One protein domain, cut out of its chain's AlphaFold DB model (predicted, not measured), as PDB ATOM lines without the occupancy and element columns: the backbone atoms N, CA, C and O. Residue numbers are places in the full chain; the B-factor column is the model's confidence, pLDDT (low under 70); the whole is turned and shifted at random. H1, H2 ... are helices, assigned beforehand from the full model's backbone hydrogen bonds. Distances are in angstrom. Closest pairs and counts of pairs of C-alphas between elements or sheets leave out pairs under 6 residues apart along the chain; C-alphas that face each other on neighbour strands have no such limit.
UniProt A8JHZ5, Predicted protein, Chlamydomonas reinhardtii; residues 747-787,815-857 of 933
ATOM      1  N   ARG A 747      -2.476  35.984  39.968       87.50
ATOM      2  CA  ARG A 747      -3.545  34.987  39.910       87.50
ATOM      3  C   ARG A 747      -3.461  34.081  38.685       87.50
ATOM      4  O   ARG A 747      -3.667  32.882  38.850       87.50
ATOM      5  N   ALA A 748      -3.174  34.623  37.501       85.44
ATOM      6  CA  ALA A 748      -3.068  33.835  36.269       85.44
ATOM      7  C   ALA A 748      -1.839  32.895  36.260       85.44
ATOM      8  O   ALA A 748      -2.008  31.720  35.918       85.44
ATOM      9  N   PRO A 749      -0.636  33.328  36.703       86.31
ATOM     10  CA  PRO A 749       0.492  32.419  36.925       86.31
ATOM     11  C   PRO A 749       0.160  31.289  37.906       86.31
ATOM     12  O   PRO A 749       0.278  30.119  37.550       86.31
ATOM     13  N   MET A 750      -0.378  31.621  39.087       86.69
ATOM     14  CA  MET A 750      -0.780  30.616  40.081       86.69
ATOM     15  C   MET A 750      -1.838  29.645  39.543       86.69
ATOM     16  O   MET A 750      -1.792  28.454  39.839       86.69
ATOM     17  N   ALA A 751      -2.795  30.135  38.748       86.06
ATOM     18  CA  ALA A 751      -3.799  29.291  38.103       86.06
ATOM     19  C   ALA A 751      -3.147  28.243  37.202       86.06
ATOM     20  O   ALA A 751      -3.554  27.085  37.193       86.06
ATOM     21  N   THR A 752      -2.160  28.688  36.423       86.62
ATOM     22  CA  THR A 752      -1.462  27.878  35.426       86.62
ATOM     23  C   THR A 752      -0.657  26.777  36.103       86.62
ATOM     24  O   THR A 752      -0.737  25.622  35.691       86.62
ATOM     25  N   GLU A 753       0.029  27.099  37.200       85.56
ATOM     26  CA  GLU A 753       0.734  26.118  38.032       85.56
ATOM     27  C   GLU A 753      -0.229  25.103  38.665       85.56
ATOM     28  O   GLU A 753      -0.012  23.895  38.583       85.56
ATOM     29  N   GLN A 754      -1.337  25.573  39.251       86.31
ATOM     30  CA  GLN A 754      -2.355  24.697  39.843       86.31
ATOM     31  C   GLN A 754      -3.023  23.794  38.801       86.31
ATOM     32  O   GLN A 754      -3.361  22.649  39.097       86.31
ATOM     33  N   TRP A 755      -3.244  24.306  37.591       86.25
ATOM     34  CA  TRP A 755      -3.764  23.527  36.475       86.25
ATOM     35  C   TRP A 755      -2.771  22.445  36.046       86.25
ATOM     36  O   TRP A 755      -3.158  21.283  35.953       86.25
ATOM     37  N   ALA A 756      -1.496  22.795  35.872       86.50
ATOM     38  CA  ALA A 756      -0.440  21.844  35.532       86.50
ATOM     39  C   ALA A 756      -0.306  20.731  36.584       86.50
ATOM     40  O   ALA A 756      -0.196  19.560  36.228       86.50
ATOM     41  N   ALA A 757      -0.396  21.077  37.873       86.62
ATOM     42  CA  ALA A 757      -0.385  20.105  38.964       86.62
ATOM     43  C   ALA A 757      -1.571  19.129  38.884       86.62
ATOM     44  O   ALA A 757      -1.367  17.922  38.973       86.62
ATOM     45  N   ARG A 758      -2.794  19.626  38.638       84.94
ATOM     46  CA  ARG A 758      -3.984  18.770  38.466       84.94
ATOM     47  C   ARG A 758      -3.853  17.822  37.272       84.94
ATOM     48  O   ARG A 758      -4.155  16.641  37.402       84.94
ATOM     49  N   VAL A 759      -3.367  18.320  36.135       85.81
ATOM     50  CA  VAL A 759      -3.150  17.498  34.933       85.81
ATOM     51  C   VAL A 759      -2.078  16.432  35.180       85.81
ATOM     52  O   VAL A 759      -2.250  15.292  34.753       85.81
ATOM     53  N   ALA A 760      -1.008  16.768  35.904       87.69
ATOM     54  CA  ALA A 760       0.029  15.810  36.279       87.69
ATOM     55  C   ALA A 760      -0.511  14.713  37.212       87.69
ATOM     56  O   ALA A 760      -0.206  13.538  37.011       87.69
ATOM     57  N   GLU A 761      -1.350  15.069  38.189       87.06
ATOM     58  CA  GLU A 761      -2.029  14.086  39.041       87.06
ATOM     59  C   GLU A 761      -2.944  13.154  38.239       87.06
ATOM     60  O   GLU A 761      -2.953  11.949  38.484       87.06
ATOM     61  N   ASP A 762      -3.713  13.689  37.287       84.75
ATOM     62  CA  ASP A 762      -4.595  12.885  36.437       84.75
ATOM     63  C   ASP A 762      -3.800  11.937  35.534       84.75
ATOM     64  O   ASP A 762      -4.145  10.760  35.431       84.75
ATOM     65  N   GLN A 763      -2.693  12.398  34.944       86.44
ATOM     66  CA  GLN A 763      -1.796  11.526  34.183       86.44
ATOM     67  C   GLN A 763      -1.188  10.427  35.057       86.44
ATOM     68  O   GLN A 763      -1.146   9.273  34.636       86.44
ATOM     69  N   GLN A 764      -0.761  10.749  36.280       87.31
ATOM     70  CA  GLN A 764      -0.216   9.761  37.208       87.31
ATOM     71  C   GLN A 764      -1.274   8.731  37.633       87.31
ATOM     72  O   GLN A 764      -0.962   7.545  37.731       87.31
ATOM     73  N   ARG A 765      -2.528   9.158  37.848       86.31
ATOM     74  CA  ARG A 765      -3.659   8.254  38.120       86.31
ATOM     75  C   ARG A 765      -3.901   7.302  36.950       86.31
ATOM     76  O   ARG A 765      -3.943   6.098  37.166       86.31
ATOM     77  N   LEU A 766      -3.971   7.823  35.726       86.62
ATOM     78  CA  LEU A 766      -4.180   7.012  34.522       86.62
ATOM     79  C   LEU A 766      -3.038   6.015  34.290       86.62
ATOM     80  O   LEU A 766      -3.298   4.846  34.025       86.62
ATOM     81  N   GLN A 767      -1.784   6.440  34.460       85.75
ATOM     82  CA  GLN A 767      -0.627   5.544  34.366       85.75
ATOM     83  C   GLN A 767      -0.656   4.454  35.446       85.75
ATOM     84  O   GLN A 767      -0.294   3.309  35.174       85.75
ATOM     85  N   GLY A 768      -1.099   4.788  36.663       86.06
ATOM     86  CA  GLY A 768      -1.305   3.825  37.744       86.06
ATOM     87  C   GLY A 768      -2.386   2.793  37.411       86.06
ATOM     88  O   GLY A 768      -2.150   1.596  37.573       86.06
ATOM     89  N   ASP A 769      -3.529   3.242  36.887       86.69
ATOM     90  CA  ASP A 769      -4.638   2.377  36.474       86.69
ATOM     91  C   ASP A 769      -4.229   1.451  35.313       86.69
ATOM     92  O   ASP A 769      -4.507   0.250  35.350       86.69
ATOM     93  N   GLU A 770      -3.508   1.965  34.309       86.38
ATOM     94  CA  GLU A 770      -2.978   1.175  33.188       86.38
ATOM     95  C   GLU A 770      -1.949   0.134  33.646       86.38
ATOM     96  O   GLU A 770      -2.004  -1.023  33.217       86.38
ATOM     97  N   GLN A 771      -1.032   0.509  34.545       87.06
ATOM     98  CA  GLN A 771      -0.076  -0.431  35.132       87.06
ATOM     99  C   GLN A 771      -0.785  -1.515  35.940       87.06
ATOM    100  O   GLN A 771      -0.428  -2.687  35.821       87.06
ATOM    101  N   GLN A 772      -1.805  -1.157  36.722       86.56
ATOM    102  CA  GLN A 772      -2.587  -2.116  37.495       86.56
ATOM    103  C   GLN A 772      -3.347  -3.088  36.582       86.56
ATOM    104  O   GLN A 772      -3.345  -4.294  36.840       86.56
ATOM    105  N   LEU A 773      -3.922  -2.599  35.479       87.06
ATOM    106  CA  LEU A 773      -4.558  -3.423  34.447       87.06
ATOM    107  C   LEU A 773      -3.561  -4.376  33.778       87.06
ATOM    108  O   LEU A 773      -3.855  -5.563  33.641       87.06
ATOM    109  N   GLN A 774      -2.368  -3.900  33.412       87.00
ATOM    110  CA  GLN A 774      -1.315  -4.753  32.849       87.00
ATOM    111  C   GLN A 774      -0.837  -5.811  33.847       87.00
ATOM    112  O   GLN A 774      -0.638  -6.968  33.474       87.00
ATOM    113  N   GLN A 775      -0.687  -5.450  35.122       86.75
ATOM    114  CA  GLN A 775      -0.296  -6.389  36.172       86.75
ATOM    115  C   GLN A 775      -1.374  -7.452  36.399       86.75
ATOM    116  O   GLN A 775      -1.052  -8.632  36.543       86.75
ATOM    117  N   GLN A 776      -2.650  -7.059  36.374       86.50
ATOM    118  CA  GLN A 776      -3.779  -7.979  36.479       86.50
ATOM    119  C   GLN A 776      -3.846  -8.929  35.273       86.50
ATOM    120  O   GLN A 776      -4.018 -10.132  35.465       86.50
ATOM    121  N   GLN A 777      -3.621  -8.432  34.052       86.69
ATOM    122  CA  GLN A 777      -3.536  -9.269  32.849       86.69
ATOM    123  C   GLN A 777      -2.345 -10.238  32.900       86.69
ATOM    124  O   GLN A 777      -2.506 -11.415  32.589       86.69
ATOM    125  N   GLN A 778      -1.165  -9.800  33.353       86.25
ATOM    126  CA  GLN A 778      -0.015 -10.695  33.537       86.25
ATOM    127  C   GLN A 778      -0.268 -11.762  34.607       86.25
ATOM    128  O   GLN A 778       0.167 -12.901  34.443       86.25
ATOM    129  N   GLN A 779      -0.958 -11.424  35.699       83.94
ATOM    130  CA  GLN A 779      -1.342 -12.401  36.720       83.94
ATOM    131  C   GLN A 779      -2.359 -13.413  36.184       83.94
ATOM    132  O   GLN A 779      -2.204 -14.601  36.460       83.94
ATOM    133  N   GLN A 780      -3.335 -12.976  35.382       82.31
ATOM    134  CA  GLN A 780      -4.279 -13.870  34.704       82.31
ATOM    135  C   GLN A 780      -3.554 -14.821  33.750       82.31
ATOM    136  O   GLN A 780      -3.668 -16.029  33.916       82.31
ATOM    137  N   GLN A 781      -2.699 -14.307  32.861       82.94
ATOM    138  CA  GLN A 781      -1.916 -15.135  31.935       82.94
ATOM    139  C   GLN A 781      -0.964 -16.097  32.661       82.94
ATOM    140  O   GLN A 781      -0.762 -17.232  32.234       82.94
ATOM    141  N   ARG A 782      -0.360 -15.671  33.780       80.06
ATOM    142  CA  ARG A 782       0.512 -16.535  34.588       80.06
ATOM    143  C   ARG A 782      -0.292 -17.612  35.327       80.06
ATOM    144  O   ARG A 782       0.206 -18.731  35.445       80.06
ATOM    145  N   GLY A 783      -1.500 -17.292  35.791       76.94
ATOM    146  CA  GLY A 783      -2.447 -18.244  36.372       76.94
ATOM    147  C   GLY A 783      -2.922 -19.274  35.347       76.94
ATOM    148  O   GLY A 783      -2.825 -20.469  35.609       76.94
ATOM    149  N   GLU A 784      -3.316 -18.829  34.154       75.62
ATOM    150  CA  GLU A 784      -3.698 -19.684  33.021       75.62
ATOM    151  C   GLU A 784      -2.543 -20.615  32.616       75.62
ATOM    152  O   GLU A 784      -2.714 -21.831  32.581       75.62
ATOM    153  N   ALA A 785      -1.321 -20.091  32.464       74.19
ATOM    154  CA  ALA A 785      -0.138 -20.891  32.130       74.19
ATOM    155  C   ALA A 785       0.344 -21.821  33.266       74.19
ATOM    156  O   ALA A 785       1.147 -22.733  33.031       74.19
ATOM    157  N   GLN A 786      -0.051 -21.578  34.521       70.56
ATOM    158  CA  GLN A 786       0.162 -22.516  35.632       70.56
ATOM    159  C   GLN A 786      -0.915 -23.600  35.653       70.56
ATOM    160  O   GLN A 786      -0.596 -24.754  35.933       70.56
ATOM    161  N   GLN A 787      -2.155 -23.253  35.316       65.38
ATOM    162  CA  GLN A 787      -3.277 -24.179  35.237       65.38
ATOM    163  C   GLN A 787      -3.126 -25.150  34.054       65.38
ATOM    164  O   GLN A 787      -3.340 -26.347  34.228       65.38
ATOM    165  N   PRO A 815       5.659  14.103  41.014       80.12
ATOM    166  CA  PRO A 815       7.014  14.615  40.898       80.12
ATOM    167  C   PRO A 815       7.021  15.963  40.152       80.12
ATOM    168  O   PRO A 815       6.284  16.134  39.175       80.12
ATOM    169  N   PRO A 816       7.875  16.916  40.566       76.44
ATOM    170  CA  PRO A 816       7.914  18.266  39.994       76.44
ATOM    171  C   PRO A 816       8.222  18.267  38.488       76.44
ATOM    172  O   PRO A 816       7.784  19.156  37.762       76.44
ATOM    173  N   GLU A 817       8.915  17.237  38.001       81.81
ATOM    174  CA  GLU A 817       9.201  17.018  36.581       81.81
ATOM    175  C   GLU A 817       7.933  16.766  35.753       81.81
ATOM    176  O   GLU A 817       7.813  17.300  34.651       81.81
ATOM    177  N   LEU A 818       6.961  16.010  36.282       80.69
ATOM    178  CA  LEU A 818       5.675  15.787  35.609       80.69
ATOM    179  C   LEU A 818       4.821  17.059  35.608       80.69
ATOM    180  O   LEU A 818       4.181  17.361  34.605       80.69
ATOM    181  N   VAL A 819       4.853  17.841  36.693       80.81
ATOM    182  CA  VAL A 819       4.149  19.133  36.763       80.81
ATOM    183  C   VAL A 819       4.683  20.096  35.701       80.81
ATOM    184  O   VAL A 819       3.895  20.699  34.979       80.81
ATOM    185  N   LEU A 820       6.008  20.181  35.541       83.25
ATOM    186  CA  LEU A 820       6.662  20.980  34.499       83.25
ATOM    187  C   LEU A 820       6.277  20.548  33.079       83.25
ATOM    188  O   LEU A 820       6.032  21.399  32.226       83.25
ATOM    189  N   GLN A 821       6.189  19.239  32.828       82.94
ATOM    190  CA  GLN A 821       5.749  18.693  31.538       82.94
ATOM    191  C   GLN A 821       4.272  18.989  31.239       82.94
ATOM    192  O   GLN A 821       3.876  19.025  30.075       82.94
ATOM    193  N   CYS A 822       3.464  19.229  32.273       84.75
ATOM    194  CA  CYS A 822       2.038  19.526  32.156       84.75
ATOM    195  C   CYS A 822       1.717  21.030  32.091       84.75
ATOM    196  O   CYS A 822       0.540  21.392  32.011       84.75
ATOM    197  N   VAL A 823       2.721  21.919  32.121       87.56
ATOM    198  CA  VAL A 823       2.489  23.365  32.005       87.56
ATOM    199  C   VAL A 823       1.966  23.697  30.609       87.56
ATOM    200  O   VAL A 823       2.653  23.543  29.603       87.56
ATOM    201  N   ALA A 824       0.733  24.196  30.556       87.25
ATOM    202  CA  ALA A 824       0.067  24.633  29.338       87.25
ATOM    203  C   ALA A 824      -0.812  25.863  29.629       87.25
ATOM    204  O   ALA A 824      -1.216  26.057  30.780       87.25
ATOM    205  N   PRO A 825      -1.148  26.681  28.612       85.75
ATOM    206  CA  PRO A 825      -2.101  27.775  28.777       85.75
ATOM    207  C   PRO A 825      -3.428  27.284  29.356       85.75
ATOM    208  O   PRO A 825      -3.917  26.211  28.992       85.75
ATOM    209  N   LEU A 826      -4.028  28.098  30.229       86.25
ATOM    210  CA  LEU A 826      -5.302  27.776  30.872       86.25
ATOM    211  C   LEU A 826      -6.398  27.449  29.841       86.25
ATOM    212  O   LEU A 826      -6.447  28.084  28.782       86.25
ATOM    213  N   PRO A 827      -7.339  26.535  30.154       85.25
ATOM    214  CA  PRO A 827      -8.430  26.152  29.251       85.25
ATOM    215  C   PRO A 827      -9.231  27.331  28.683       85.25
ATOM    216  O   PRO A 827      -9.596  27.324  27.503       85.25
ATOM    217  N   VAL A 828      -9.435  28.387  29.479       86.62
ATOM    218  CA  VAL A 828     -10.113  29.624  29.052       86.62
ATOM    219  C   VAL A 828      -9.455  30.319  27.846       86.62
ATOM    220  O   VAL A 828     -10.134  31.035  27.108       86.62
ATOM    221  N   ARG A 829      -8.177  30.040  27.544       89.88
ATOM    222  CA  ARG A 829      -7.499  30.500  26.319       89.88
ATOM    223  C   ARG A 829      -8.269  30.106  25.055       89.88
ATOM    224  O   ARG A 829      -8.371  30.906  24.125       89.88
ATOM    225  N   ARG A 830      -8.846  28.898  25.009       85.62
ATOM    226  CA  ARG A 830      -9.622  28.421  23.847       85.62
ATOM    227  C   ARG A 830     -10.881  29.258  23.635       85.62
ATOM    228  O   ARG A 830     -11.187  29.622  22.503       85.62
ATOM    229  N   LEU A 831     -11.560  29.606  24.727       85.75
ATOM    230  CA  LEU A 831     -12.737  30.472  24.707       85.75
ATOM    231  C   LEU A 831     -12.378  31.884  24.221       85.75
ATOM    232  O   LEU A 831     -13.065  32.430  23.359       85.75
ATOM    233  N   ALA A 832     -11.274  32.453  24.715       86.62
ATOM    234  CA  ALA A 832     -10.786  33.762  24.282       86.62
ATOM    235  C   ALA A 832     -10.464  33.790  22.777       86.62
ATOM    236  O   ALA A 832     -10.932  34.677  22.057       86.62
ATOM    237  N   ALA A 833      -9.743  32.779  22.280       86.50
ATOM    238  CA  ALA A 833      -9.415  32.649  20.861       86.50
ATOM    239  C   ALA A 833     -10.674  32.506  19.986       86.50
ATOM    240  O   ALA A 833     -10.800  33.200  18.978       86.50
ATOM    241  N   ALA A 834     -11.639  31.678  20.404       83.69
ATOM    242  CA  ALA A 834     -12.907  31.494  19.696       83.69
ATOM    243  C   ALA A 834     -13.735  32.788  19.590       83.69
ATOM    244  O   ALA A 834     -14.536  32.934  18.669       83.69
ATOM    245  N   ARG A 835     -13.546  33.743  20.512       85.25
ATOM    246  CA  ARG A 835     -14.234  35.047  20.525       85.25
ATOM    247  C   ARG A 835     -13.419  36.202  19.964       85.25
ATOM    248  O   ARG A 835     -13.822  37.350  20.114       85.25
ATOM    249  N   GLY A 836     -12.295  35.911  19.312       83.81
ATOM    250  CA  GLY A 836     -11.446  36.932  18.698       83.81
ATOM    251  C   GLY A 836     -10.690  37.805  19.705       83.81
ATOM    252  O   GLY A 836     -10.098  38.804  19.309       83.81
ATOM    253  N   ARG A 837     -10.660  37.429  20.991       86.00
ATOM    254  CA  ARG A 837      -9.892  38.101  22.051       86.00
ATOM    255  C   ARG A 837      -8.441  37.620  22.047       86.00
ATOM    256  O   ARG A 837      -7.984  36.930  22.961       86.00
ATOM    257  N   GLN A 838      -7.731  37.943  20.964       89.12
ATOM    258  CA  GLN A 838      -6.323  37.569  20.778       89.12
ATOM    259  C   GLN A 838      -5.402  38.230  21.815       89.12
ATOM    260  O   GLN A 838      -4.373  37.663  22.164       89.12
ATOM    261  N   ASP A 839      -5.812  39.380  22.358       88.25
ATOM    262  CA  ASP A 839      -5.175  40.049  23.493       88.25
ATOM    263  C   ASP A 839      -5.089  39.130  24.723       88.25
ATOM    264  O   ASP A 839      -4.010  38.928  25.282       88.25
ATOM    265  N   LEU A 840      -6.210  38.510  25.108       87.69
ATOM    266  CA  LEU A 840      -6.273  37.607  26.260       87.69
ATOM    267  C   LEU A 840      -5.611  36.260  25.970       87.69
ATOM    268  O   LEU A 840      -4.932  35.711  26.835       87.69
ATOM    269  N   ALA A 841      -5.788  35.724  24.759       87.88
ATOM    270  CA  ALA A 841      -5.138  34.477  24.362       87.88
ATOM    271  C   ALA A 841      -3.604  34.613  24.389       87.88
ATOM    272  O   ALA A 841      -2.931  33.754  24.953       87.88
ATOM    273  N   GLY A 842      -3.063  35.717  23.860       88.00
ATOM    274  CA  GLY A 842      -1.631  36.014  23.896       88.00
ATOM    275  C   GLY A 842      -1.095  36.225  25.316       88.00
ATOM    276  O   GLY A 842      -0.010  35.745  25.636       88.00
ATOM    277  N   TYR A 843      -1.868  36.875  26.196       89.75
ATOM    278  CA  TYR A 843      -1.516  37.003  27.613       89.75
ATOM    279  C   TYR A 843      -1.383  35.637  28.305       89.75
ATOM    280  O   TYR A 843      -0.380  35.379  28.969       89.75
ATOM    281  N   LEU A 844      -2.354  34.738  28.120       89.56
ATOM    282  CA  LEU A 844      -2.336  33.401  28.727       89.56
ATOM    283  C   LEU A 844      -1.189  32.530  28.199       89.56
ATOM    284  O   LEU A 844      -0.617  31.744  28.953       89.56
ATOM    285  N   ASP A 845      -0.818  32.705  26.931       89.12
ATOM    286  CA  ASP A 845       0.346  32.042  26.342       89.12
ATOM    287  C   ASP A 845       1.649  32.520  26.977       89.12
ATOM    288  O   ASP A 845       2.486  31.703  27.362       89.12
ATOM    289  N   ALA A 846       1.798  33.835  27.151       88.69
ATOM    290  CA  ALA A 846       2.953  34.408  27.831       88.69
ATOM    291  C   ALA A 846       3.058  33.917  29.285       88.69
ATOM    292  O   ALA A 846       4.142  33.545  29.732       88.69
ATOM    293  N   VAL A 847       1.937  33.848  30.009       88.25
ATOM    294  CA  VAL A 847       1.894  33.339  31.390       88.25
ATOM    295  C   VAL A 847       2.338  31.874  31.469       88.25
ATOM    296  O   VAL A 847       3.115  31.531  32.358       88.25
ATOM    297  N   ALA A 848       1.910  31.018  30.538       87.44
ATOM    298  CA  ALA A 848       2.323  29.613  30.514       87.44
ATOM    299  C   ALA A 848       3.824  29.438  30.247       87.44
ATOM    300  O   ALA A 848       4.480  28.636  30.913       87.44
ATOM    301  N   VAL A 849       4.390  30.225  29.327       88.00
ATOM    302  CA  VAL A 849       5.839  30.232  29.065       88.00
ATOM    303  C   VAL A 849       6.616  30.656  30.314       88.00
ATOM    304  O   VAL A 849       7.620  30.034  30.658       88.00
ATOM    305  N   LEU A 850       6.139  31.680  31.024       83.88
ATOM    306  CA  LEU A 850       6.766  32.150  32.260       83.88
ATOM    307  C   LEU A 850       6.696  31.108  33.383       83.88
ATOM    308  O   LEU A 850       7.695  30.893  34.066       83.88
ATOM    309  N   ALA A 851       5.560  30.428  33.545       82.38
ATOM    310  CA  ALA A 851       5.409  29.357  34.531       82.38
ATOM    311  C   ALA A 851       6.355  28.173  34.240       82.38
ATOM    312  O   ALA A 851       6.999  27.651  35.148       82.38
ATOM    313  N   ALA A 852       6.516  27.801  32.965       79.94
ATOM    314  CA  ALA A 852       7.457  26.758  32.555       79.94
ATOM    315  C   ALA A 852       8.922  27.156  32.821       79.94
ATOM    316  O   ALA A 852       9.725  26.320  33.237       79.94
ATOM    317  N   ALA A 853       9.270  28.433  32.622       76.75
ATOM    318  CA  ALA A 853      10.610  28.953  32.887       76.75
ATOM    319  C   ALA A 853      10.931  29.035  34.391       76.75
ATOM    320  O   ALA A 853      12.056  28.741  34.793       76.75
ATOM    321  N   ALA A 854       9.950  29.387  35.229       69.81
ATOM    322  CA  ALA A 854      10.123  29.473  36.679       69.81
ATOM    323  C   ALA A 854      10.423  28.106  37.322       69.81
ATOM    324  O   ALA A 854      11.241  28.025  38.236       69.81
ATOM    325  N   GLY A 855       9.828  27.019  36.820       56.66
ATOM    326  CA  GLY A 855      10.083  25.676  37.349       56.66
ATOM    327  C   GLY A 855      11.426  25.061  36.927       56.66
ATOM    328  O   GLY A 855      11.886  24.119  37.568       56.66
ATOM    329  N   GLN A 856      12.098  25.592  35.899       57.31
ATOM    330  CA  GLN A 856      13.412  25.097  35.449       57.31
ATOM    331  C   GLN A 856      14.593  25.702  36.224       57.31
ATOM    332  O   GLN A 856      15.728  25.251  36.067       57.31
ATOM    333  N   GLY A 857      14.350  26.695  37.084       50.31
ATOM    334  CA  GLY A 857      15.397  27.362  37.846       50.31
ATOM    335  C   GLY A 857      15.041  27.535  39.314       50.31
ATOM    336  O   GLY A 857      14.497  28.571  39.671       50.31
TER     337      GLY A 857
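This is residues 747 to 787 and 815 to 857 of the 933 residues of the protein "Predicted protein" of Chlamydomonas reinhardtii (UniProt A8JHZ5). A long helix, H1, sticks out as an arm with residues 765 to 787 from a small head, where its first residues cross H4, H2 packs on H1, and H3 folds back on H4. The printed part has 84 residues, all helix in class: H1, H2, H3, H4 along the chain, no named strand. It is extended, with radius of gyration of the C-alphas 19.3 A and spans 65 by 33 by 15 A.

H1, residues 747 to 787, touches H4, residues 838 to 855, at a steep tilt of 65 degrees; the closest C-alphas, Pro 749 and Val 847, are 5.8 A apart. H2, residues 816 to 821, touches H1 about perpendicular, at 82 degrees; the closest C-alphas, Ala 757 and Val 819, are 5.1 A apart. H3, residues 828 to 834, and H4 touch as a helical hairpin; the closest C-alphas, Arg 829 and Ala 841, are 5.0 A apart. H1 and H3 are apart. In H1, H2, H3 and H4 every O i to N i+4 pair is within hydrogen-bond range.

H1 runs 59.4 A from C-alpha 747 at (-3.545, 34.987, 39.910). H4 runs 26.2 A to C-alpha 855 at (10.083, 25.676, 37.349).

Residues 788 to 814 are not printed; C-alphas 787 and 815 are 40.5 A apart. No link printed whole is long. Residues 787 and 854 to 857 have pLDDT under 70.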